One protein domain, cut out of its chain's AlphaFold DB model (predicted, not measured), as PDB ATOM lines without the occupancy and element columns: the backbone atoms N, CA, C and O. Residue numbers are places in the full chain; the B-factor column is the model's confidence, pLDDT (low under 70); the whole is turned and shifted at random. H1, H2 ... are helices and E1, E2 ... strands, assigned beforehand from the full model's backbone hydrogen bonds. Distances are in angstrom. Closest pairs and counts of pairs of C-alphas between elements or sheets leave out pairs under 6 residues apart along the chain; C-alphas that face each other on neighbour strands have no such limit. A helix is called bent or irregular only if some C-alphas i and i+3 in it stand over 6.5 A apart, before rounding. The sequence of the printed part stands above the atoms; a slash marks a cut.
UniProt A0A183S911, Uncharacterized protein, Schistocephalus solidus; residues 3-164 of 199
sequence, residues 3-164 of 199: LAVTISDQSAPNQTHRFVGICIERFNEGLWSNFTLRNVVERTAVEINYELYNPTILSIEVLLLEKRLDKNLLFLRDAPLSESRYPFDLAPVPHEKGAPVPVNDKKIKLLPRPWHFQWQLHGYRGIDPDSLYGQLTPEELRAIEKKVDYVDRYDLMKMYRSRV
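Overview. This is residues 3 to 164 of the 199 residues of an uncharacterized protein of Schistocephalus solidus (UniProt A0A183S911). A strongly twisted five-stranded sheet, bent through E2, has two short helices, H1 and H2, over it, while H3 and the longer H4 lie away from the sheet and H5 sticks out in the free end, residues 153 to 164. A long stretch without a named element, residues 85 to 128, joins H2 to H3. The printed part has 162 residues, with five strands E1 to E5 followed by five helices H1 to H5; the sheet, in the order E4 E3 E2 E1 E5, is antiparallel. The class is mixed, helices and strands, with 76 residues in named elements, under half. The whole is only just loose, close to compact, with a radius of gyration of the C-alphas of 18.4 A and spans of 56 by 39 by 32 A.

Arrangement. The sheet has E4, residues 44 to 51, and E5, residues 57 to 64, as edge strands, with E3, residues 34 to 41, E2, residues 16 to 27, and E1, residues 3 to 8, as inner strands. E1 E2 E3 E4 form a meander, each strand the antiparallel neighbour of the one before. E2 bends by 95 degrees at residue 24, and its pairing is staggered: residues 16 to 21 pair with E1, residues 22 to 27 with E3. Within hydrogen-bond range are N 37 and O 48 of E3 and E4, 2.9 A, N 24 and O 36 of E2 and E3, 2.9 A, N 5 and O 19 of E1 and E2, 2.9 A, and N 61 and O 4 of E5 and E1, 2.8 A. H2, residues 81 to 84, is on the sheet at a height of 8.3 A, only just over E3, with 3 of its 4 C-alphas there; the closest C-alphas are those of Asn 39 and Ser 84, 5.5 A. H1, residues 74 to 77, is on the sheet at a height of 8.6 A; its closest C-alpha pair with E2 is Ile 24 and Leu 74, 5.8 A. H3, residues 129 to 133, and H4, residues 138 to 152, are close but not clearly touching, the closest C-alphas being those of Tyr 133 and Leu 141, 7.7 A. H4 and H5, residues 156 to 161, are close but not clearly touching and about perpendicular at 74 degrees; the closest C-alphas are those of Asp 152 and Lys 158, 7.9 A. H3, H4 and H5 are not on the sheet. Every O i to N i+4 pair is within hydrogen-bond range in H3 and H5, and 10 of 11 are in H4; H1 and H2 are too short for such a pair.

Along the chain. E1 begins at C-alpha 3, (31.039, 1.933, -20.458), and E2, 24.9 A long, ends at C-alpha 27, (42.467, -5.523, -12.064). E3, E4 and E5 measure 21.7, 22.9 and 19.3 A. H4, 20.6 A long, is only just irregular, with C-alphas 149 and 152 6.51 A apart. H5 ends at C-alpha 161, (55.832, -0.416, -6.419).

Size, cuts and confidence. The two C-alphas farthest apart are those of Asn 14 and Pro 138, 56.0 A. The printed part has no cut. H2 to H3 is a long link of 44 residues; in it residues 103 to 104 pair in parallel with residues 67 to 68. The mean pLDDT of the printed part is 93.5; residue 150 is under 70.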
ATOM      1  N   LEU A   3      30.720   2.699 -19.257       98.31
ATOM      2  CA  LEU A   3      31.039   1.933 -20.458       98.31
ATOM      3  C   LEU A   3      29.816   1.125 -20.906       98.31
ATOM      4  O   LEU A   3      29.013   0.708 -20.069       98.31
ATOM      5  N   ALA A   4      29.715   0.875 -22.210       98.44
ATOM      6  CA  ALA A   4      28.892  -0.190 -22.767       98.44
ATOM      7  C   ALA A   4      29.806  -1.268 -23.347       98.44
ATOM      8  O   ALA A   4      30.684  -0.962 -24.151       98.44
ATOM      9  N   VAL A   5      29.608  -2.519 -22.948       98.38
ATOM     10  CA  VAL A   5      30.345  -3.657 -23.504       98.38
ATOM     11  C   VAL A   5      29.365  -4.545 -24.240       98.38
ATOM     12  O   VAL A   5      28.353  -4.955 -23.668       98.38
ATOM     13  N   THR A   6      29.679  -4.839 -25.499       97.94
ATOM     14  CA  THR A   6      28.921  -5.779 -26.323       97.94
ATOM     15  C   THR A   6      29.747  -7.038 -26.521       97.94
ATOM     16  O   THR A   6      30.886  -6.968 -26.986       97.94
ATOM     17  N   ILE A   7      29.167  -8.184 -26.184       97.94
ATOM     18  CA  ILE A   7      29.766  -9.504 -26.376       97.94
ATOM     19  C   ILE A   7      28.922 -10.345 -27.328       97.94
ATOM     20  O   ILE A   7      27.714 -10.136 -27.454       97.94
ATOM     21  N   SER A   8      29.566 -11.311 -27.972       97.62
ATOM     22  CA  SER A   8      28.904 -12.426 -28.638       97.62
ATOM     23  C   SER A   8      28.447 -13.439 -27.586       97.62
ATOM     24  O   SER A   8      29.257 -13.914 -26.791       97.62
ATOM     25  N   ASP A   9      27.155 -13.752 -27.572       96.44
ATOM     26  CA  ASP A   9      26.542 -14.718 -26.661       96.44
ATOM     27  C   ASP A   9      25.508 -15.545 -27.423       96.44
ATOM     28  O   ASP A   9      24.440 -15.049 -27.770       96.44
ATOM     29  N   GLN A  10      25.809 -16.824 -27.647       94.50
ATOM     30  CA  GLN A  10      24.958 -17.749 -28.401       94.50
ATOM     31  C   GLN A  10      23.567 -17.949 -27.782       94.50
ATOM     32  O   GLN A  10      22.641 -18.331 -28.495       94.50
ATOM     33  N   SER A  11      23.417 -17.702 -26.478       94.50
ATOM     34  CA  SER A  11      22.150 -17.885 -25.761       94.50
ATOM     35  C   SER A  11      21.262 -16.638 -25.797       94.50
ATOM     36  O   SER A  11      20.081 -16.713 -25.456       94.50
ATOM     37  N   ALA A  12      21.803 -15.488 -26.207       94.31
ATOM     38  CA  ALA A  12      21.045 -14.250 -26.310       94.31
ATOM     39  C   ALA A  12      20.184 -14.228 -27.594       94.31
ATOM     40  O   ALA A  12      20.620 -14.733 -28.631       94.31
ATOM     41  N   PRO A  13      18.995 -13.584 -27.596       91.94
ATOM     42  CA  PRO A  13      18.082 -13.569 -28.750       91.94
ATOM     43  C   PRO A  13      18.706 -13.103 -30.075       91.94
ATOM     44  O   PRO A  13      18.340 -13.597 -31.137       91.94
ATOM     45  N   ASN A  14      19.674 -12.183 -30.011       92.50
ATOM     46  CA  ASN A  14      20.390 -11.648 -31.175       92.50
ATOM     47  C   ASN A  14      21.832 -12.167 -31.270       92.50
ATOM     48  O   ASN A  14      22.685 -11.506 -31.864       92.50
ATOM     49  N   GLN A  15      22.129 -13.285 -30.600       95.00
ATOM     50  CA  GLN A  15      23.475 -13.838 -30.414       95.00
ATOM     51  C   GLN A  15      24.493 -12.835 -29.838       95.00
ATOM     52  O   GLN A  15      25.706 -12.991 -29.959       95.00
ATOM     53  N   THR A  16      23.992 -11.753 -29.248       96.50
ATOM     54  CA  THR A  16      24.768 -10.625 -28.752       96.50
ATOM     55  C   THR A  16      24.140 -10.117 -27.471       96.50
ATOM     56  O   THR A  16      22.915 -10.069 -27.330       96.50
ATOM     57  N   HIS A  17      24.993  -9.720 -26.536       95.62
ATOM     58  CA  HIS A  17      24.588  -9.171 -25.254       95.62
ATOM     59  C   HIS A  17      25.335  -7.863 -25.006       95.62
ATOM     60  O   HIS A  17      26.563  -7.817 -25.086       95.62
ATOM     61  N   ARG A  18      24.592  -6.798 -24.696       96.12
ATOM     62  CA  ARG A  18      25.134  -5.470 -24.387       96.12
ATOM     63  C   ARG A  18      24.824  -5.115 -22.942       96.12
ATOM     64  O   ARG A  18      23.660  -5.094 -22.551       96.12
ATOM     65  N   PHE A  19      25.853  -4.771 -22.176       97.81
ATOM     66  CA  PHE A  19      25.713  -4.314 -20.796       97.81
ATOM     67  C   PHE A  19      26.297  -2.917 -20.634       97.81
ATOM     68  O   PHE A  19      27.417  -2.650 -21.068       97.81
ATOM     69  N   VAL A  20      25.538  -2.034 -19.987       98.50
ATOM     70  CA  VAL A  20      25.963  -0.673 -19.651       98.50
ATOM     71  C   VAL A  20      26.183  -0.586 -18.154       98.50
ATOM     72  O   VAL A  20      25.331  -1.041 -17.394       98.50
ATOM     73  N   GLY A  21      27.283   0.027 -17.724       98.38
ATOM     74  CA  GLY A  21      27.555   0.236 -16.307       98.38
ATOM     75  C   GLY A  21      28.758   1.128 -16.034       98.38
ATOM     76  O   GLY A  21      29.567   1.423 -16.918       98.38
ATOM     77  N   ILE A  22      28.885   1.559 -14.782       98.38
ATOM     78  CA  ILE A  22      30.081   2.255 -14.309       98.38
ATOM     79  C   ILE A  22      31.203   1.243 -14.088       98.38
ATOM     80  O   ILE A  22      30.997   0.200 -13.472       98.38
ATOM     81  N   CYS A  23      32.402   1.553 -14.581       98.44
ATOM     82  CA  CYS A  23      33.586   0.757 -14.281       98.44
ATOM     83  C   CYS A  23      34.020   1.023 -12.835       98.44
ATOM     84  O   CYS A  23      34.419   2.144 -12.505       98.44
ATOM     85  N   ILE A  24      33.900   0.006 -11.979       98.12
ATOM     86  CA  ILE A  24      34.206   0.109 -10.546       98.12
ATOM     87  C   ILE A  24      35.589  -0.415 -10.199       98.12
ATOM     88  O   ILE A  24      36.138  -0.034  -9.176       98.12
ATOM     89  N   GLU A  25      36.178  -1.263 -11.029       97.50
ATOM     90  CA  GLU A  25      37.493  -1.834 -10.770       97.50
ATOM     91  C   GLU A  25      38.173  -2.186 -12.087       97.50
ATOM     92  O   GLU A  25      37.520  -2.595 -13.046       97.50
ATOM     93  N   ARG A  26      39.492  -2.014 -12.116       96.31
ATOM     94  CA  ARG A  26      40.386  -2.534 -13.146       96.31
ATOM     95  C   ARG A  26      41.455  -3.329 -12.420       96.31
ATOM     96  O   ARG A  26      42.092  -2.779 -11.519       96.31
ATOM     97  N   PHE A  27      41.617  -4.588 -12.785       93.25
ATOM     98  CA  PHE A  27      42.467  -5.523 -12.064       93.25
ATOM     99  C   PHE A  27      43.306  -6.349 -13.044       93.25
ATOM    100  O   PHE A  27      42.977  -6.431 -14.229       93.25
ATOM    101  N   ASN A  28      44.384  -6.951 -12.536       94.44
ATOM    102  CA  ASN A  28      45.402  -7.671 -13.308       94.44
ATOM    103  C   ASN A  28      46.134  -6.824 -14.369       94.44
ATOM    104  O   ASN A  28      45.892  -5.630 -14.543       94.44
ATOM    105  N   GLU A  29      47.080  -7.473 -15.046       90.00
ATOM    106  CA  GLU A  29      47.968  -6.897 -16.053       90.00
ATOM    107  C   GLU A  29      48.130  -7.872 -17.235       90.00
ATOM    108  O   GLU A  29      47.765  -9.051 -17.152       90.00
ATOM    109  N   GLY A  30      48.668  -7.383 -18.357       91.81
ATOM    110  CA  GLY A  30      48.875  -8.187 -19.565       91.81
ATOM    111  C   GLY A  30      47.564  -8.732 -20.141       91.81
ATOM    112  O   GLY A  30      46.524  -8.076 -20.068       91.81
ATOM    113  N   LEU A  31      47.597  -9.949 -20.690       93.31
ATOM    114  CA  LEU A  31      46.428 -10.586 -21.315       93.31
ATOM    115  C   LEU A  31      45.289 -10.896 -20.330       93.31
ATOM    116  O   LEU A  31      44.143 -11.020 -20.748       93.31
ATOM    117  N   TRP A  32      45.582 -10.971 -19.029       93.69
ATOM    118  CA  TRP A  32      44.589 -11.229 -17.980       93.69
ATOM    119  C   TRP A  32      43.981  -9.960 -17.385       93.69
ATOM    120  O   TRP A  32      43.241 -10.044 -16.401       93.69
ATOM    121  N   SER A  33      44.292  -8.795 -17.963       96.88
ATOM    122  CA  SER A  33      43.700  -7.517 -17.571       96.88
ATOM    123  C   SER A  33      42.179  -7.602 -17.642       96.88
ATOM    124  O   SER A  33      41.617  -7.927 -18.689       96.88
ATOM    125  N   ASN A  34      41.508  -7.269 -16.546       97.38
ATOM    126  CA  ASN A  34      40.057  -7.284 -16.468       97.38
ATOM    127  C   ASN A  34      39.509  -5.993 -15.857       97.38
ATOM    128  O   ASN A  34      40.230  -5.177 -15.271       97.38
ATOM    129  N   PHE A  35      38.216  -5.776 -16.052       98.38
ATOM    130  CA  PHE A  35      37.503  -4.649 -15.477       98.38
ATOM    131  C   PHE A  35      36.071  -5.038 -15.127       98.38
ATOM    132  O   PHE A  35      35.417  -5.787 -15.850       98.38
ATOM    133  N   THR A  36      35.570  -4.501 -14.020       98.56
ATOM    134  CA  THR A  36      34.228  -4.811 -13.516       98.56
ATOM    135  C   THR A  36      33.290  -3.648 -13.791       98.56
ATOM    136  O   THR A  36      33.520  -2.530 -13.319       98.56
ATOM    137  N   LEU A  37      32.216  -3.911 -14.537       98.50
ATOM    138  CA  LEU A  37      31.105  -2.982 -14.705       98.50
ATOM    139  C   LEU A  37      30.018  -3.271 -13.682       98.50
ATOM    140  O   LEU A  37      29.614  -4.417 -13.521       98.50
ATOM    141  N   ARG A  38      29.510  -2.219 -13.044       98.56
ATOM    142  CA  ARG A  38      28.367  -2.271 -12.131       98.56
ATOM    143  C   ARG A  38      27.216  -1.448 -12.692       98.56
ATOM    144  O   ARG A  38      27.424  -0.311 -13.119       98.56
ATOM    145  N   ASN A  39      26.008  -1.990 -12.641       98.44
ATOM    146  CA  ASN A  39      24.780  -1.231 -12.867       98.44
ATOM    147  C   ASN A  39      23.644  -1.777 -11.993       98.44
ATOM    148  O   ASN A  39      23.777  -2.821 -11.356       98.44
ATOM    149  N   VAL A  40      22.521  -1.070 -11.949       98.06
ATOM    150  CA  VAL A  40      21.305  -1.498 -11.258       98.06
ATOM    151  C   VAL A  40      20.254  -1.854 -12.292       98.06
ATOM    152  O   VAL A  40      19.724  -0.973 -12.970       98.06
ATOM    153  N   VAL A  41      19.936  -3.142 -12.376       95.31
ATOM    154  CA  VAL A  41      18.874  -3.668 -13.236       95.31
ATOM    155  C   VAL A  41      17.636  -3.820 -12.376       95.31
ATOM    156  O   VAL A  41      17.650  -4.534 -11.374       95.31
ATOM    157  N   GLU A  42      16.586  -3.078 -12.715       91.69
ATOM    158  CA  GLU A  42      15.392  -2.948 -11.880       91.69
ATOM    159  C   GLU A  42      15.749  -2.514 -10.449       91.69
ATOM    160  O   GLU A  42      16.056  -1.346 -10.217       91.69
ATOM    161  N   ARG A  43      15.724  -3.426  -9.473       93.06
ATOM    162  CA  ARG A  43      16.022  -3.159  -8.055       93.06
ATOM    163  C   ARG A  43      17.253  -3.906  -7.547       93.06
ATOM    164  O   ARG A  43      17.527  -3.857  -6.352       93.06
ATOM    165  N   THR A  44      18.003  -4.543  -8.440       96.25
ATOM    166  CA  THR A  44      19.133  -5.400  -8.085       96.25
ATOM    167  C   THR A  44      20.412  -4.857  -8.704       96.25
ATOM    168  O   THR A  44      20.454  -4.508  -9.882       96.25
ATOM    169  N   ALA A  45      21.470  -4.768  -7.901       97.12
ATOM    170  CA  ALA A  45      22.791  -4.451  -8.419       97.12
ATOM    171  C   ALA A  45      23.379  -5.670  -9.136       97.12
ATOM    172  O   ALA A  45      23.417  -6.762  -8.572       97.12
ATOM    173  N   VAL A  46      23.857  -5.466 -10.358       98.19
ATOM    174  CA  VAL A  46      24.514  -6.480 -11.181       98.19
ATOM    175  C   VAL A  46      25.930  -6.013 -11.476       98.19
ATOM    176  O   VAL A  46      26.155  -4.850 -11.823       98.19
ATOM    177  N   GLU A  47      26.880  -6.930 -11.330       98.31
ATOM    178  CA  GLU A  47      28.282  -6.723 -11.674       98.31
ATOM    179  C   GLU A  47      28.706  -7.757 -12.714       98.31
ATOM    180  O   GLU A  47      28.434  -8.945 -12.551       98.31
ATOM    181  N   ILE A  48      29.371  -7.301 -13.774       98.06
ATOM    182  CA  ILE A  48      29.970  -8.170 -14.788       98.06
ATOM    183  C   ILE A  48      31.455  -7.835 -14.872       98.06
ATOM    184  O   ILE A  48      31.827  -6.686 -15.119       98.06
ATOM    185  N   ASN A  49      32.298  -8.839 -14.643       98.00
ATOM    186  CA  ASN A  49      33.734  -8.740 -14.863       98.00
ATOM    187  C   ASN A  49      34.047  -9.155 -16.304       98.00
ATOM    188  O   ASN A  49      33.685 -10.249 -16.732       98.00
ATOM    189  N   TYR A  50      34.696  -8.262 -17.043       97.88
ATOM    190  CA  TYR A  50      35.133  -8.491 -18.411       97.88
ATOM    191  C   TYR A  50      36.649  -8.615 -18.458       97.88
ATOM    192  O   TYR A  50      37.367  -7.735 -17.985       97.88
ATOM    193  N   GLU A  51      37.134  -9.670 -19.098       97.38
ATOM    194  CA  GLU A  51      38.531  -9.795 -19.508       97.38
ATOM    195  C   GLU A  51      38.755  -8.973 -20.783       97.38
ATOM    196  O   GLU A  51      38.115  -9.219 -21.803       97.38
ATOM    197  N   LEU A  52      39.662  -7.995 -20.743       97.06
ATOM    198  CA  LEU A  52      39.834  -6.994 -21.802       97.06
ATOM    199  C   LEU A  52      40.170  -7.606 -23.168       97.06
ATOM    200  O   LEU A  52      39.757  -7.079 -24.196       97.06
ATOM    201  N   TYR A  53      40.917  -8.709 -23.168       96.25
ATOM    202  CA  TYR A  53      41.389  -9.386 -24.376       96.25
ATOM    203  C   TYR A  53      40.552 -10.618 -24.745       96.25
ATOM    204  O   TYR A  53      40.990 -11.446 -25.543       96.25
ATOM    205  N   ASN A  54      39.355 -10.760 -24.173       95.75
ATOM    206  CA  ASN A  54      38.468 -11.868 -24.495       95.75
ATOM    207  C   ASN A  54      37.955 -11.744 -25.946       95.75
ATOM    208  O   ASN A  54      37.355 -10.724 -26.292       95.75
ATOM    209  N   PRO A  55      38.118 -12.783 -26.789       96.12
ATOM    210  CA  PRO A  55      37.728 -12.743 -28.200       96.12
ATOM    211  C   PRO A  55      36.210 -12.656 -28.431       96.12
ATOM    212  O   PRO A  55      35.778 -12.381 -29.547       96.12
ATOM    213  N   THR A  56      35.389 -12.899 -27.406       96.56
ATOM    214  CA  THR A  56      33.929 -12.730 -27.493       96.56
ATOM    215  C   THR A  56      33.498 -11.268 -27.396       96.56
ATOM    216  O   THR A  56      32.364 -10.958 -27.760       96.56
ATOM    217  N   ILE A  57      34.371 -10.362 -26.938       97.62
ATOM    218  CA  ILE A  57      34.080  -8.928 -26.901       97.62
ATOM    219  C   ILE A  57      34.072  -8.386 -28.329       97.62
ATOM    220  O   ILE A  57      35.079  -8.411 -29.032       97.62
ATOM    221  N   LEU A  58      32.923  -7.853 -28.738       97.38
ATOM    222  CA  LEU A  58      32.720  -7.245 -30.051       97.38
ATOM    223  C   LEU A  58      33.034  -5.749 -30.022       97.38
ATOM    224  O   LEU A  58      33.633  -5.217 -30.956       97.38
ATOM    225  N   SER A  59      32.630  -5.057 -28.953       97.62
ATOM    226  CA  SER A  59      32.911  -3.634 -28.776       97.62
ATOM    227  C   SER A  59      32.947  -3.225 -27.306       97.62
ATOM    228  O   SER A  59      32.239  -3.773 -26.458       97.62
ATOM    229  N   ILE A  60      33.774  -2.217 -27.023       98.12
ATOM    230  CA  ILE A  60      33.794  -1.489 -25.755       98.12
ATOM    231  C   ILE A  60      33.606  -0.012 -26.095       98.12
ATOM    232  O   ILE A  60      34.493   0.624 -26.663       98.12
ATOM    233  N   GLU A  61      32.442   0.533 -25.763       97.81
ATOM    234  CA  GLU A  61      32.090   1.929 -26.004       97.81
ATOM    235  C   GLU A  61      32.225   2.731 -24.708       97.81
ATOM    236  O   GLU A  61      31.717   2.341 -23.653       97.81
ATOM    237  N   VAL A  62      32.887   3.886 -24.778       97.69
ATOM    238  CA  VAL A  62      32.955   4.825 -23.653       97.69
ATOM    239  C   VAL A  62      31.770   5.777 -23.751       97.69
ATOM    240  O   VAL A  62      31.757   6.653 -24.610       97.69
ATOM    241  N   LEU A  63      30.777   5.615 -22.872       98.00
ATOM    242  CA  LEU A  63      29.578   6.459 -22.874       98.00
ATOM    243  C   LEU A  63      29.804   7.775 -22.126       98.00
ATOM    244  O   LEU A  63      29.373   8.830 -22.570       98.00
ATOM    245  N   LEU A  64      30.496   7.718 -20.987       97.38
ATOM    246  CA  LEU A  64      30.868   8.895 -20.204       97.38
ATOM    247  C   LEU A  64      32.314   8.752 -19.744       97.38
ATOM    248  O   LEU A  64      32.634   7.879 -18.927       97.38
ATOM    249  N   LEU A  65      33.184   9.621 -20.255       97.50
ATOM    250  CA  LEU A  65      34.582   9.684 -19.857       97.50
ATOM    251  C   LEU A  65      34.739  10.608 -18.646       97.50
ATOM    252  O   LEU A  65      34.645  11.823 -18.761       97.50
ATOM    253  N   GLU A  66      35.018  10.025 -17.484       95.88
ATOM    254  CA  GLU A  66      35.280  10.774 -16.254       95.88
ATOM    255  C   GLU A  66      36.229  10.000 -15.336       95.88
ATOM    256  O   GLU A  66      36.218   8.760 -15.285       95.88
ATOM    257  N   LYS A  67      37.026  10.742 -14.570       96.69
ATOM    258  CA  LYS A  67      37.793  10.225 -13.436       96.69
ATOM    259  C   LYS A  67      37.004  10.403 -12.145       96.69
ATOM    260  O   LYS A  67      36.180  11.302 -12.026       96.69
ATOM    261  N   ARG A  68      37.306   9.564 -11.161       96.81
ATOM    262  CA  ARG A  68      36.850   9.717  -9.775       96.81
ATOM    263  C   ARG A  68      38.056   9.947  -8.872       96.81
ATOM    264  O   ARG A  68      39.199   9.780  -9.298       96.81
ATOM    265  N   LEU A  69      37.790  10.330  -7.627       96.56
ATOM    266  CA  LEU A  69      38.828  10.588  -6.627       96.56
ATOM    267  C   LEU A  69      39.653   9.338  -6.278       96.56
ATOM    268  O   LEU A  69      40.804   9.464  -5.859       96.56
ATOM    269  N   ASP A  70      39.090   8.148  -6.470       95.62
ATOM    270  CA  ASP A  70      39.713   6.873  -6.127       95.62
ATOM    271  C   ASP A  70      40.045   6.042  -7.368       95.62
ATOM    272  O   ASP A  70      39.436   6.192  -8.427       95.62
ATOM    273  N   LYS A  71      41.033   5.145  -7.230       92.44
ATOM    274  CA  LYS A  71      41.472   4.246  -8.315       92.44
ATOM    275  C   LYS A  71      40.415   3.194  -8.675       92.44
ATOM    276  O   LYS A  71      40.354   2.766  -9.822       92.44
ATOM    277  N   ASN A  72      39.621   2.778  -7.693       95.56
ATOM    278  CA  ASN A  72      38.488   1.873  -7.839       95.56
ATOM    279  C   ASN A  72      37.311   2.422  -7.006       95.56
ATOM    280  O   ASN A  72      37.493   3.306  -6.168       95.56
ATOM    281  N   LEU A  73      36.114   1.911  -7.257       97.56
ATOM    282  CA  LEU A  73      34.849   2.336  -6.668       97.56
ATOM    283  C   LEU A  73      34.129   1.151  -6.015       97.56
ATOM    284  O   LEU A  73      32.900   1.091  -6.023       97.56
ATOM    285  N   LEU A  74      34.876   0.191  -5.464       97.44
ATOM    286  CA  LEU A  74      34.300  -1.010  -4.849       97.44
ATOM    287  C   LEU A  74      33.326  -0.682  -3.706       97.44
ATOM    288  O   LEU A  74      32.373  -1.426  -3.477       97.44
ATOM    289  N   PHE A  75      33.507   0.466  -3.048       97.19
ATOM    290  CA  PHE A  75      32.605   0.970  -2.011       97.19
ATOM    291  C   PHE A  75      31.167   1.212  -2.507       97.19
ATOM    292  O   PHE A  75      30.247   1.274  -1.696       97.19
ATOM    293  N   LEU A  76      30.933   1.290  -3.826       97.69
ATOM    294  CA  LEU A  76      29.584   1.363  -4.406       97.69
ATOM    295  C   LEU A  76      28.725   0.124  -4.107       97.69
ATOM    296  O   LEU A  76      27.505   0.174  -4.279       97.69
ATOM    297  N   ARG A  77      29.335  -0.982  -3.658       97.31
ATOM    298  CA  ARG A  77      28.624  -2.168  -3.158       97.31
ATOM    299  C   ARG A  77      27.848  -1.894  -1.867       97.31
ATOM    300  O   ARG A  77      26.783  -2.471  -1.689       97.31
ATOM    301  N   ASP A  78      28.345  -0.981  -1.032       97.44
ATOM    302  CA  ASP A  78      27.744  -0.563   0.244       97.44
ATOM    303  C   ASP A  78      27.108   0.839   0.182       97.44
ATOM    304  O   ASP A  78      26.723   1.415   1.201       97.44
ATOM    305  N   ALA A  79      26.993   1.412  -1.017       97.25
ATOM    306  CA  ALA A  79      26.329   2.689  -1.256       97.25
ATOM    307  C   ALA A  79      24.860   2.489  -1.683       97.25
ATOM    308  O   ALA A  79      24.494   1.423  -2.190       97.25
ATOM    309  N   PRO A  80      24.001   3.518  -1.546       97.12
ATOM    310  CA  PRO A  80      22.662   3.503  -2.119       97.12
ATOM    311  C   PRO A  80      22.684   3.170  -3.616       97.12
ATOM    312  O   PRO A  80      23.483   3.717  -4.373       97.12
ATOM    313  N   LEU A  81      21.752   2.323  -4.067       96.94
ATOM    314  CA  LEU A  81      21.692   1.846  -5.459       96.94
ATOM    315  C   LEU A  81      21.628   2.977  -6.501       96.94
ATOM    316  O   LEU A  81      22.112   2.811  -7.619       96.94
ATOM    317  N   SER A  82      21.069   4.134  -6.138       96.19
ATOM    318  CA  SER A  82      21.017   5.326  -6.994       96.19
ATOM    319  C   SER A  82      22.394   5.796  -7.464       96.19
ATOM    320  O   SER A  82      22.499   6.374  -8.539       96.19
ATOM    321  N   GLU A  83      23.449   5.529  -6.695       96.69
ATOM    322  CA  GLU A  83      24.824   5.936  -7.004       96.69
ATOM    323  C   GLU A  83      25.493   5.074  -8.082       96.69
ATOM    324  O   GLU A  83      26.528   5.451  -8.630       96.69
ATOM    325  N   SER A  84      24.899   3.923  -8.405       95.81
ATOM    326  CA  SER A  84      25.377   3.008  -9.447       95.81
ATOM    327  C   SER A  84      24.346   2.754 -10.546       95.81
ATOM    328  O   SER A  84      24.545   1.861 -11.364       95.81
ATOM    329  N   ARG A  85      23.229   3.492 -10.560       97.25
ATOM    330  CA  ARG A  85      22.166   3.310 -11.551       97.25
ATOM    331  C   ARG A  85      22.426   4.185 -12.775       97.25
ATOM    332  O   ARG A  85      22.390   5.409 -12.677       97.25
ATOM    333  N   TYR A  86      22.589   3.544 -13.926       97.00
ATOM    334  CA  TYR A  86      22.747   4.194 -15.222       97.00
ATOM    335  C   TYR A  86      21.722   3.663 -16.233       97.00
ATOM    336  O   TYR A  86      21.459   2.457 -16.250       97.00
ATOM    337  N   PRO A  87      21.145   4.537 -17.079       96.38
ATOM    338  CA  PRO A  87      20.241   4.105 -18.138       96.38
ATOM    339  C   PRO A  87      20.987   3.261 -19.184       96.38
ATOM    340  O   PRO A  87      22.130   3.553 -19.533       96.38
ATOM    341  N   PHE A  88      20.347   2.202 -19.685       95.50
ATOM    342  CA  PHE A  88      20.932   1.305 -20.697       95.50
ATOM    343  C   PHE A  88      21.017   1.940 -22.093       95.50
ATOM    344  O   PHE A  88      21.828   1.537 -22.929       95.50
ATOM    345  N   ASP A  89      20.187   2.944 -22.337       95.31
ATOM    346  CA  ASP A  89      20.108   3.769 -23.538       95.31
ATOM    347  C   ASP A  89      20.917   5.071 -23.414       95.31
ATOM    348  O   ASP A  89      20.733   5.996 -24.203       95.31
ATOM    349  N   LEU A  90      21.840   5.153 -22.444       95.31
ATOM    350  CA  LEU A  90      22.712   6.314 -22.277       95.31
ATOM    351  C   LEU A  90      23.500   6.592 -23.569       95.31
ATOM    352  O   LEU A  90      24.319   5.780 -24.006       95.31
ATOM    353  N   ALA A  91      23.267   7.765 -24.155       95.75
ATOM    354  CA  ALA A  91      23.995   8.219 -25.330       95.75
ATOM    355  C   ALA A  91      25.450   8.588 -24.970       95.75
ATOM    356  O   ALA A  91      25.679   9.165 -23.900       95.75
ATOM    357  N   PRO A  92      26.434   8.304 -25.846       96.50
ATOM    358  CA  PRO A  92      27.811   8.730 -25.630       96.50
ATOM    359  C   PRO A  92      27.929  10.253 -25.538       96.50
ATOM    360  O   PRO A  92      27.492  10.974 -26.435       96.50
ATOM    361  N   VAL A  93      28.553  10.737 -24.467       96.25
ATOM    362  CA  VAL A  93      28.880  12.149 -24.274       96.25
ATOM    363  C   VAL A  93      30.183  12.445 -25.024       96.25
ATOM    364  O   VAL A  93      31.216  11.863 -24.680       96.25
ATOM    365  N   PRO A  94      30.172  13.326 -26.043       94.69
ATOM    366  CA  PRO A  94      31.381  13.667 -26.781       94.69
ATOM    367  C   PRO A  94      32.446  14.270 -25.862       94.69
ATOM    368  O   PRO A  94      32.150  15.131 -25.036       94.69
ATOM    369  N   HIS A  95      33.696  13.843 -26.042       93.94
ATOM    370  CA  HIS A  95      34.857  14.411 -25.356       93.94
ATOM    371  C   HIS A  95      35.859  14.920 -26.387       93.94
ATOM    372  O   HIS A  95      36.242  14.188 -27.303       93.94
ATOM    373  N   GLU A  96      36.285  16.173 -26.249       94.19
ATOM    374  CA  GLU A  96      37.214  16.793 -27.192       94.19
ATOM    375  C   GLU A  96      38.593  16.122 -27.152       94.19
ATOM    376  O   GLU A  96      39.164  15.832 -26.094       94.19
ATOM    377  N   LYS A  97      39.170  15.890 -28.334       94.06
ATOM    378  CA  LYS A  97      40.485  15.259 -28.450       94.06
ATOM    379  C   LYS A  97      41.557  16.167 -27.843       94.06
ATOM    380  O   LYS A  97      41.800  17.262 -28.333       94.06
ATOM    381  N   GLY A  98      42.240  15.672 -26.813       93.44
ATOM    382  CA  GLY A  98      43.313  16.394 -26.122       93.44
ATOM    383  C   GLY A  98      42.846  17.224 -24.926       93.44
ATOM    384  O   GLY A  98      43.689  17.648 -24.137       93.44
ATOM    385  N   ALA A  99      41.534  17.394 -24.730       95.38
ATOM    386  CA  ALA A  99      41.021  17.997 -23.509       95.38
ATOM    387  C   ALA A  99      41.327  17.093 -22.298       95.38
ATOM    388  O   ALA A  99      41.246  15.858 -22.408       95.38
ATOM    389  N   PRO A 100      41.680  17.673 -21.135       96.31
ATOM    390  CA  PRO A 100      41.927  16.897 -19.929       96.31
ATOM    391  C   PRO A 100      40.668  16.128 -19.528       96.31
ATOM    392  O   PRO A 100      39.550  16.624 -19.643       96.31
ATOM    393  N   VAL A 101      40.850  14.900 -19.037       96.50
ATOM    394  CA  VAL A 101      39.723  14.084 -18.567       96.50
ATOM    395  C   VAL A 101      39.100  14.743 -17.331       96.50
ATOM    396  O   VAL A 101      39.831  14.937 -16.351       96.50
ATOM    397  N   PRO A 102      37.788  15.044 -17.333       96.62
ATOM    398  CA  PRO A 102      37.129  15.676 -16.198       96.62
ATOM    399  C   PRO A 102      37.177  14.772 -14.962       96.62
ATOM    400  O   PRO A 102      37.027  13.549 -15.054       96.62
ATOM    401  N   VAL A 103      37.411  15.379 -13.797       97.25
ATOM    402  CA  VAL A 103      37.425  14.690 -12.501       97.25
ATOM    403  C   VAL A 103      36.120  14.996 -11.781       97.25
ATOM    404  O   VAL A 103      35.771  16.151 -11.562       97.25
ATOM    405  N   ASN A 104      35.383  13.943 -11.449       96.50
ATOM    406  CA  ASN A 104      34.149  14.020 -10.695       96.50
ATOM    407  C   ASN A 104      34.454  13.817  -9.203       96.50
ATOM    408  O   ASN A 104      34.712  12.698  -8.738       96.50
ATOM    409  N   ASP A 105      34.396  14.930  -8.470       96.94
ATOM    410  CA  ASP A 105      34.739  15.031  -7.048       96.94
ATOM    411  C   ASP A 105      33.579  14.646  -6.112       96.94
ATOM    412  O   ASP A 105      33.652  14.851  -4.896       96.94
ATOM    413  N   LYS A 106      32.491  14.075  -6.651       96.44
ATOM    414  CA  LYS A 106      31.329  13.650  -5.865       96.44
ATOM    415  C   LYS A 106      31.730  12.622  -4.804       96.44
ATOM    416  O   LYS A 106      32.167  11.512  -5.131       96.44
ATOM    417  N   LYS A 107      31.477  12.982  -3.542       97.38
ATOM    418  CA  LYS A 107      31.570  12.094  -2.379       97.38
ATOM    419  C   LYS A 107      30.244  11.382  -2.139       97.38
ATOM    420  O   LYS A 107      29.183  12.000  -2.204       97.38
ATOM    421  N   ILE A 108      30.313  10.082  -1.884       97.69
ATOM    422  CA  ILE A 108      29.152   9.201  -1.778       97.69
ATOM    423  C   ILE A 108      28.943   8.778  -0.330       97.69
ATOM    424  O   ILE A 108      29.872   8.309   0.325       97.69
ATOM    425  N   LYS A 109      27.702   8.903   0.145       97.12
ATOM    426  CA  LYS A 109      27.287   8.417   1.464       97.12
ATOM    427  C   LYS A 109      27.075   6.913   1.424       97.12
ATOM    428  O   LYS A 109      26.322   6.430   0.581       97.12
ATOM    429  N   LEU A 110      27.722   6.189   2.332       97.06
ATOM    430  CA  LEU A 110      27.473   4.761   2.512       97.06
ATOM    431  C   LEU A 110      26.150   4.524   3.240       97.06
ATOM    432  O   LEU A 110      25.649   5.389   3.965       97.06
ATOM    433  N   LEU A 111      25.599   3.328   3.055       96.19
ATOM    434  CA  LEU A 111      24.511   2.825   3.884       96.19
ATOM    435  C   LEU A 111      24.999   2.610   5.331       96.19
ATOM    436  O   LEU A 111      26.205   2.570   5.582       96.19
ATOM    437  N   PRO A 112      24.095   2.477   6.313       95.12
ATOM    438  CA  PRO A 112      24.480   2.073   7.661       95.12
ATOM    439  C   PRO A 112      25.177   0.704   7.680       95.12
ATOM    440  O   PRO A 112      24.905  -0.146   6.833       95.12
ATOM    441  N   ARG A 113      26.061   0.483   8.661       92.75
ATOM    442  CA  ARG A 113      26.708  -0.824   8.901       92.75
ATOM    443  C   ARG A 113      25.648  -1.930   9.128       92.75
ATOM    444  O   ARG A 113      24.582  -1.632   9.670       92.75
ATOM    445  N   PRO A 114      25.940  -3.208   8.810       94.19
ATOM    446  CA  PRO A 114      27.236  -3.758   8.392       94.19
ATOM    447  C   PRO A 114      27.545  -3.566   6.899       94.19
ATOM    448  O   PRO A 114      26.669  -3.692   6.053       94.19
ATOM    449  N   TRP A 115      28.821  -3.310   6.596       94.69
ATOM    450  CA  TRP A 115      29.352  -3.243   5.230       94.69
ATOM    451  C   TRP A 115      30.011  -4.554   4.818       94.69
ATOM    452  O   TRP A 115      30.473  -5.317   5.671       94.69
ATOM    453  N   HIS A 116      30.141  -4.769   3.511       91.88
ATOM    454  CA  HIS A 116      30.867  -5.910   2.952       91.88
ATOM    455  C   HIS A 116      32.378  -5.826   3.215       91.88
ATOM    456  O   HIS A 116      33.061  -6.850   3.225       91.88
ATOM    457  N   PHE A 117      32.914  -4.617   3.413       93.00
ATOM    458  CA  PHE A 117      34.341  -4.395   3.615       93.00
ATOM    459  C   PHE A 117      34.624  -3.283   4.630       93.00
ATOM    460  O   PHE A 117      33.806  -2.397   4.869       93.00
ATOM    461  N   GLN A 118      35.819  -3.308   5.221       91.62
ATOM    462  CA  GLN A 118      36.269  -2.292   6.175       91.62
ATOM    463  C   GLN A 118      36.839  -1.072   5.439       91.62
ATOM    464  O   GLN A 118      38.032  -0.780   5.532       91.62
ATOM    465  N   TRP A 119      35.995  -0.363   4.683       93.19
ATOM    466  CA  TRP A 119      36.380   0.760   3.814       93.19
ATOM    467  C   TRP A 119      37.269   1.809   4.497       93.19
ATOM    468  O   TRP A 119      38.191   2.340   3.872       93.19
ATOM    469  N   GLN A 120      37.052   2.041   5.793       89.75
ATOM    470  CA  GLN A 120      37.814   2.961   6.640       89.75
ATOM    471  C   GLN A 120      39.327   2.675   6.677       89.75
ATOM    472  O   GLN A 120      40.119   3.564   6.969       89.75
ATOM    473  N   LEU A 121      39.749   1.446   6.363       87.56
ATOM    474  CA  LEU A 121      41.153   1.029   6.398       87.56
ATOM    475  C   LEU A 121      41.913   1.271   5.087       87.56
ATOM    476  O   LEU A 121      43.105   0.948   5.028       87.56
ATOM    477  N   HIS A 122      41.241   1.778   4.049       86.12
ATOM    478  CA  HIS A 122      41.760   1.814   2.675       86.12
ATOM    479  C   HIS A 122      41.894   3.222   2.080       86.12
ATOM    480  O   HIS A 122      42.338   3.353   0.942       86.12
ATOM    481  N   GLY A 123      41.558   4.273   2.835       86.62
ATOM    482  CA  GLY A 123      41.848   5.657   2.445       86.62
ATOM    483  C   GLY A 123      41.073   6.173   1.227       86.62
ATOM    484  O   GLY A 123      41.576   7.045   0.520       86.62
ATOM    485  N   TYR A 124      39.868   5.650   0.970       92.19
ATOM    486  CA  TYR A 124      38.996   6.148  -0.097       92.19
ATOM    487  C   TYR A 124      38.613   7.616   0.139       92.19
ATOM    488  O   TYR A 124      38.152   7.991   1.218       92.19
ATOM    489  N   ARG A 125      38.780   8.449  -0.889       94.69
ATOM    490  CA  ARG A 125      38.511   9.897  -0.877       94.69
ATOM    491  C   ARG A 125      37.125  10.251  -1.412       94.69
ATOM    492  O   ARG A 125      36.612  11.329  -1.117       94.69
ATOM    493  N   GLY A 126      36.541   9.361  -2.210       95.69
ATOM    494  CA  GLY A 126      35.210   9.465  -2.797       95.69
ATOM    495  C   GLY A 126      34.082   9.002  -1.878       95.69
ATOM    496  O   GLY A 126      32.925   9.054  -2.288       95.69
ATOM    497  N   ILE A 127      34.389   8.577  -0.651       96.81
ATOM    498  CA  ILE A 127      33.394   8.273   0.377       96.81
ATOM    499  C   ILE A 127      33.170   9.519   1.242       96.81
ATOM    500  O   ILE A 127      34.112  10.231   1.592       96.81
ATOM    501  N   ASP A 128      31.914   9.792   1.575       96.50
ATOM    502  CA  ASP A 128      31.529  10.849   2.502       96.50
ATOM    503  C   ASP A 128      32.061  10.549   3.922       96.50
ATOM    504  O   ASP A 128      31.685   9.519   4.496       96.50
ATOM    505  N   PRO A 129      32.924  11.416   4.496       93.62
ATOM    506  CA  PRO A 129      33.576  11.162   5.780       93.62
ATOM    507  C   PRO A 129      32.600  10.961   6.937       93.62
ATOM    508  O   PRO A 129      32.868  10.132   7.803       93.62
ATOM    509  N   ASP A 130      31.470  11.670   6.935       93.69
ATOM    510  CA  ASP A 130      30.476  11.569   8.003       93.69
ATOM    511  C   ASP A 130      29.831  10.181   7.996       93.69
ATOM    512  O   ASP A 130      29.748   9.523   9.034       93.69
ATOM    513  N   SER A 131      29.449   9.683   6.814       94.19
ATOM    514  CA  SER A 131      28.911   8.322   6.679       94.19
ATOM    515  C   SER A 131      29.932   7.229   7.022       94.19
ATOM    516  O   SER A 131      29.550   6.191   7.569       94.19
ATOM    517  N   LEU A 132      31.216   7.468   6.719       93.19
ATOM    518  CA  LEU A 132      32.297   6.500   6.895       93.19
ATOM    519  C   LEU A 132      32.783   6.424   8.342       93.19
ATOM    520  O   LEU A 132      32.872   5.333   8.889       93.19
ATOM    521  N   TYR A 133      33.116   7.562   8.949       92.31
ATOM    522  CA  TYR A 133      33.746   7.631  10.270       92.31
ATOM    523  C   TYR A 133      32.749   7.917  11.394       92.31
ATOM    524  O   TYR A 133      33.017   7.560  12.538       92.31
ATOM    525  N   GLY A 134      31.583   8.500  11.097       90.69
ATOM    526  CA  GLY A 134      30.570   8.820  12.112       90.69
ATOM    527  C   GLY A 134      29.953   7.595  12.796       90.69
ATOM    528  O   GLY A 134      29.366   7.719  13.864       90.69
ATOM    529  N   GLN A 135      30.110   6.405  12.204       86.75
ATOM    530  CA  GLN A 135      29.630   5.125  12.741       86.75
ATOM    531  C   GLN A 135      30.728   4.313  13.460       86.75
ATOM    532  O   GLN A 135      30.509   3.135  13.769       86.75
ATOM    533  N   LEU A 136      31.922   4.886  13.669       89.88
ATOM    534  CA  LEU A 136      33.058   4.205  14.301       89.88
ATOM    535  C   LEU A 136      33.212   4.570  15.773       89.88
ATOM    536  O   LEU A 136      32.932   5.691  16.200       89.88
ATOM    537  N   THR A 137      33.734   3.621  16.545       91.50
ATOM    538  CA  THR A 137      34.117   3.869  17.934       91.50
ATOM    539  C   THR A 137      35.431   4.662  18.014       91.50
ATOM    540  O   THR A 137      36.269   4.588  17.108       91.50
ATOM    541  N   PRO A 138      35.690   5.375  19.127       91.62
ATOM    542  CA  PRO A 138      36.976   6.042  19.346       91.62
ATOM    543  C   PRO A 138      38.189   5.099  19.282       91.62
ATOM    544  O   PRO A 138      39.290   5.525  18.943       91.62
ATOM    545  N   GLU A 139      38.010   3.820  19.612       89.62
ATOM    546  CA  GLU A 139      39.058   2.800  19.506       89.62
ATOM    547  C   GLU A 139      39.370   2.448  18.050       89.62
ATOM    548  O   GLU A 139      40.544   2.420  17.672       89.62
ATOM    549  N   GLU A 140      38.336   2.250  17.223       89.38
ATOM    550  CA  GLU A 140      38.483   2.013  15.781       89.38
ATOM    551  C   GLU A 140      39.202   3.198  15.112       89.38
ATOM    552  O   GLU A 140      40.135   2.998  14.332       89.38
ATOM    553  N   LEU A 141      38.835   4.433  15.476       89.75
ATOM    554  CA  LEU A 141      39.468   5.654  14.964       89.75
ATOM    555  C   LEU A 141      40.968   5.724  15.294       89.75
ATOM    556  O   LEU A 141      41.781   5.950  14.394       89.75
ATOM    557  N   ARG A 142      41.356   5.451  16.548       87.06
ATOM    558  CA  ARG A 142      42.776   5.415  16.953       87.06
ATOM    559  C   ARG A 142      43.571   4.344  16.205       87.06
ATOM    560  O   ARG A 142      44.733   4.560  15.860       87.06
ATOM    561  N   ALA A 143      42.967   3.184  15.948       84.81
ATOM    562  CA  ALA A 143      43.622   2.110  15.205       84.81
ATOM    563  C   ALA A 143      43.881   2.497  13.737       84.81
ATOM    564  O   ALA A 143      44.952   2.195  13.198       84.81
ATOM    565  N   ILE A 144      42.933   3.197  13.104       87.06
ATOM    566  CA  ILE A 144      43.074   3.710  11.733       87.06
ATOM    567  C   ILE A 144      44.190   4.746  11.659       87.06
ATOM    568  O   ILE A 144      45.068   4.626  10.805       87.06
ATOM    569  N   GLU A 145      44.185   5.727  12.562       83.69
ATOM    570  CA  GLU A 145      45.204   6.778  12.614       83.69
ATOM    571  C   GLU A 145      46.609   6.174  12.720       83.69
ATOM    572  O   GLU A 145      47.486   6.492  11.915       83.69
ATOM    573  N   LYS A 146      46.788   5.201  13.623       82.00
ATOM    574  CA  LYS A 146      48.047   4.466  13.774       82.00
ATOM    575  C   LYS A 146      48.469   3.776  12.469       82.00
ATOM    576  O   LYS A 146      49.635   3.827  12.086       82.00
ATOM    577  N   LYS A 147      47.545   3.130  11.757       80.38
ATOM    578  CA  LYS A 147      47.863   2.467  10.480       80.38
ATOM    579  C   LYS A 147      48.319   3.476   9.418       80.38
ATOM    580  O   LYS A 147      49.319   3.237   8.740       80.38
ATOM    581  N   VAL A 148      47.591   4.581   9.270       77.56
ATOM    582  CA  VAL A 148      47.869   5.606   8.254       77.56
ATOM    583  C   VAL A 148      49.203   6.303   8.521       77.56
ATOM    584  O   VAL A 148      49.994   6.472   7.592       77.56
ATOM    585  N   ASP A 149      49.457   6.695   9.771       72.06
ATOM    586  CA  ASP A 149      50.645   7.468  10.133       72.06
ATOM    587  C   ASP A 149      51.917   6.617  10.077       72.06
ATOM    588  O   ASP A 149      52.880   7.003   9.422       72.06
ATOM    589  N   TYR A 150      51.913   5.432  10.695       69.25
ATOM    590  CA  TYR A 150      53.145   4.657  10.863       69.25
ATOM    591  C   TYR A 150      53.485   3.751   9.679       69.25
ATOM    592  O   TYR A 150      54.665   3.506   9.437       69.25
ATOM    593  N   VAL A 151      52.487   3.231   8.958       72.06
ATOM    594  CA  VAL A 151      52.722   2.221   7.911       72.06
ATOM    595  C   VAL A 151      52.686   2.865   6.532       72.06
ATOM    596  O   VAL A 151      53.681   2.866   5.815       72.06
ATOM    597  N   ASP A 152      51.560   3.467   6.162       75.50
ATOM    598  CA  ASP A 152      51.334   3.850   4.766       75.50
ATOM    599  C   ASP A 152      52.109   5.100   4.335       75.50
ATOM    600  O   ASP A 152      52.521   5.185   3.176       75.50
ATOM    601  N   ARG A 153      52.335   6.059   5.244       79.12
ATOM    602  CA  ARG A 153      53.076   7.293   4.935       79.12
ATOM    603  C   ARG A 153      54.567   7.048   4.689       79.12
ATOM    604  O   ARG A 153      55.159   7.742   3.863       79.12
ATOM    605  N   TYR A 154      55.166   6.102   5.411       83.56
ATOM    606  CA  TYR A 154      56.619   5.898   5.441       83.56
ATOM    607  C   TYR A 154      57.089   4.645   4.686       83.56
ATOM    608  O   TYR A 154      58.293   4.414   4.580       83.56
ATOM    609  N   ASP A 155      56.178   3.853   4.114       86.94
ATOM    610  CA  ASP A 155      56.536   2.692   3.297       86.94
ATOM    611  C   ASP A 155      57.008   3.109   1.889       86.94
ATOM    612  O   ASP A 155      56.256   3.145   0.906       86.94
ATOM    613  N   LEU A 156      58.306   3.402   1.785       87.75
ATOM    614  CA  LEU A 156      58.976   3.738   0.525       87.75
ATOM    615  C   LEU A 156      58.879   2.611  -0.514       87.75
ATOM    616  O   LEU A 156      58.831   2.875  -1.717       87.75
ATOM    617  N   MET A 157      58.833   1.355  -0.069       87.81
ATOM    618  CA  MET A 157      58.748   0.190  -0.949       87.81
ATOM    619  C   MET A 157      57.367   0.043  -1.577       87.81
ATOM    620  O   MET A 157      57.262  -0.309  -2.758       87.81
ATOM    621  N   LYS A 158      56.312   0.364  -0.830       84.50
ATOM    622  CA  LYS A 158      54.955   0.512  -1.361       84.50
ATOM    623  C   LYS A 158      54.865   1.694  -2.321       84.50
ATOM    624  O   LYS A 158      54.285   1.548  -3.396       84.50
ATOM    625  N   MET A 159      55.478   2.836  -1.994       83.38
ATOM    626  CA  MET A 159      55.515   3.993  -2.900       83.38
ATOM    627  C   MET A 159      56.190   3.659  -4.234       83.38
ATOM    628  O   MET A 159      55.619   3.973  -5.280       83.38
ATOM    629  N   TYR A 160      57.349   2.995  -4.203       84.38
ATOM    630  CA  TYR A 160      58.077   2.568  -5.399       84.38
ATOM    631  C   TYR A 160      57.235   1.623  -6.266       84.38
ATOM    632  O   TYR A 160      56.988   1.928  -7.426       84.38
ATOM    633  N   ARG A 161      56.679   0.549  -5.686       83.31
ATOM    634  CA  ARG A 161      55.832  -0.416  -6.419       83.31
ATOM    635  C   ARG A 161      54.527   0.175  -6.956       83.31
ATOM    636  O   ARG A 161      53.921  -0.387  -7.857       83.31
ATOM    637  N   SER A 162      54.058   1.287  -6.390       81.88
ATOM    638  CA  SER A 162      52.800   1.923  -6.801       81.88
ATOM    639  C   SER A 162      52.915   2.824  -8.035       81.88
ATOM    640  O   SER A 162      51.890   3.340  -8.499       81.88
ATOM    641  N   ARG A 163      54.135   3.066  -8.527       82.88
ATOM    642  CA  ARG A 163      54.432   3.991  -9.624       82.88
ATOM    643  C   ARG A 163      55.259   3.271 -10.679       82.88
ATOM    644  O   ARG A 163      56.250   2.638 -10.350       82.88
ATOM    645  N   VAL A 164      54.881   3.434 -11.939       83.81
ATOM    646  CA  VAL A 164      55.741   3.049 -13.063       83.81
ATOM    647  C   VAL A 164      56.850   4.087 -13.174       83.81
ATOM    648  O   VAL A 164      56.581   5.291 -13.055       83.81
TER     649      VAL A 164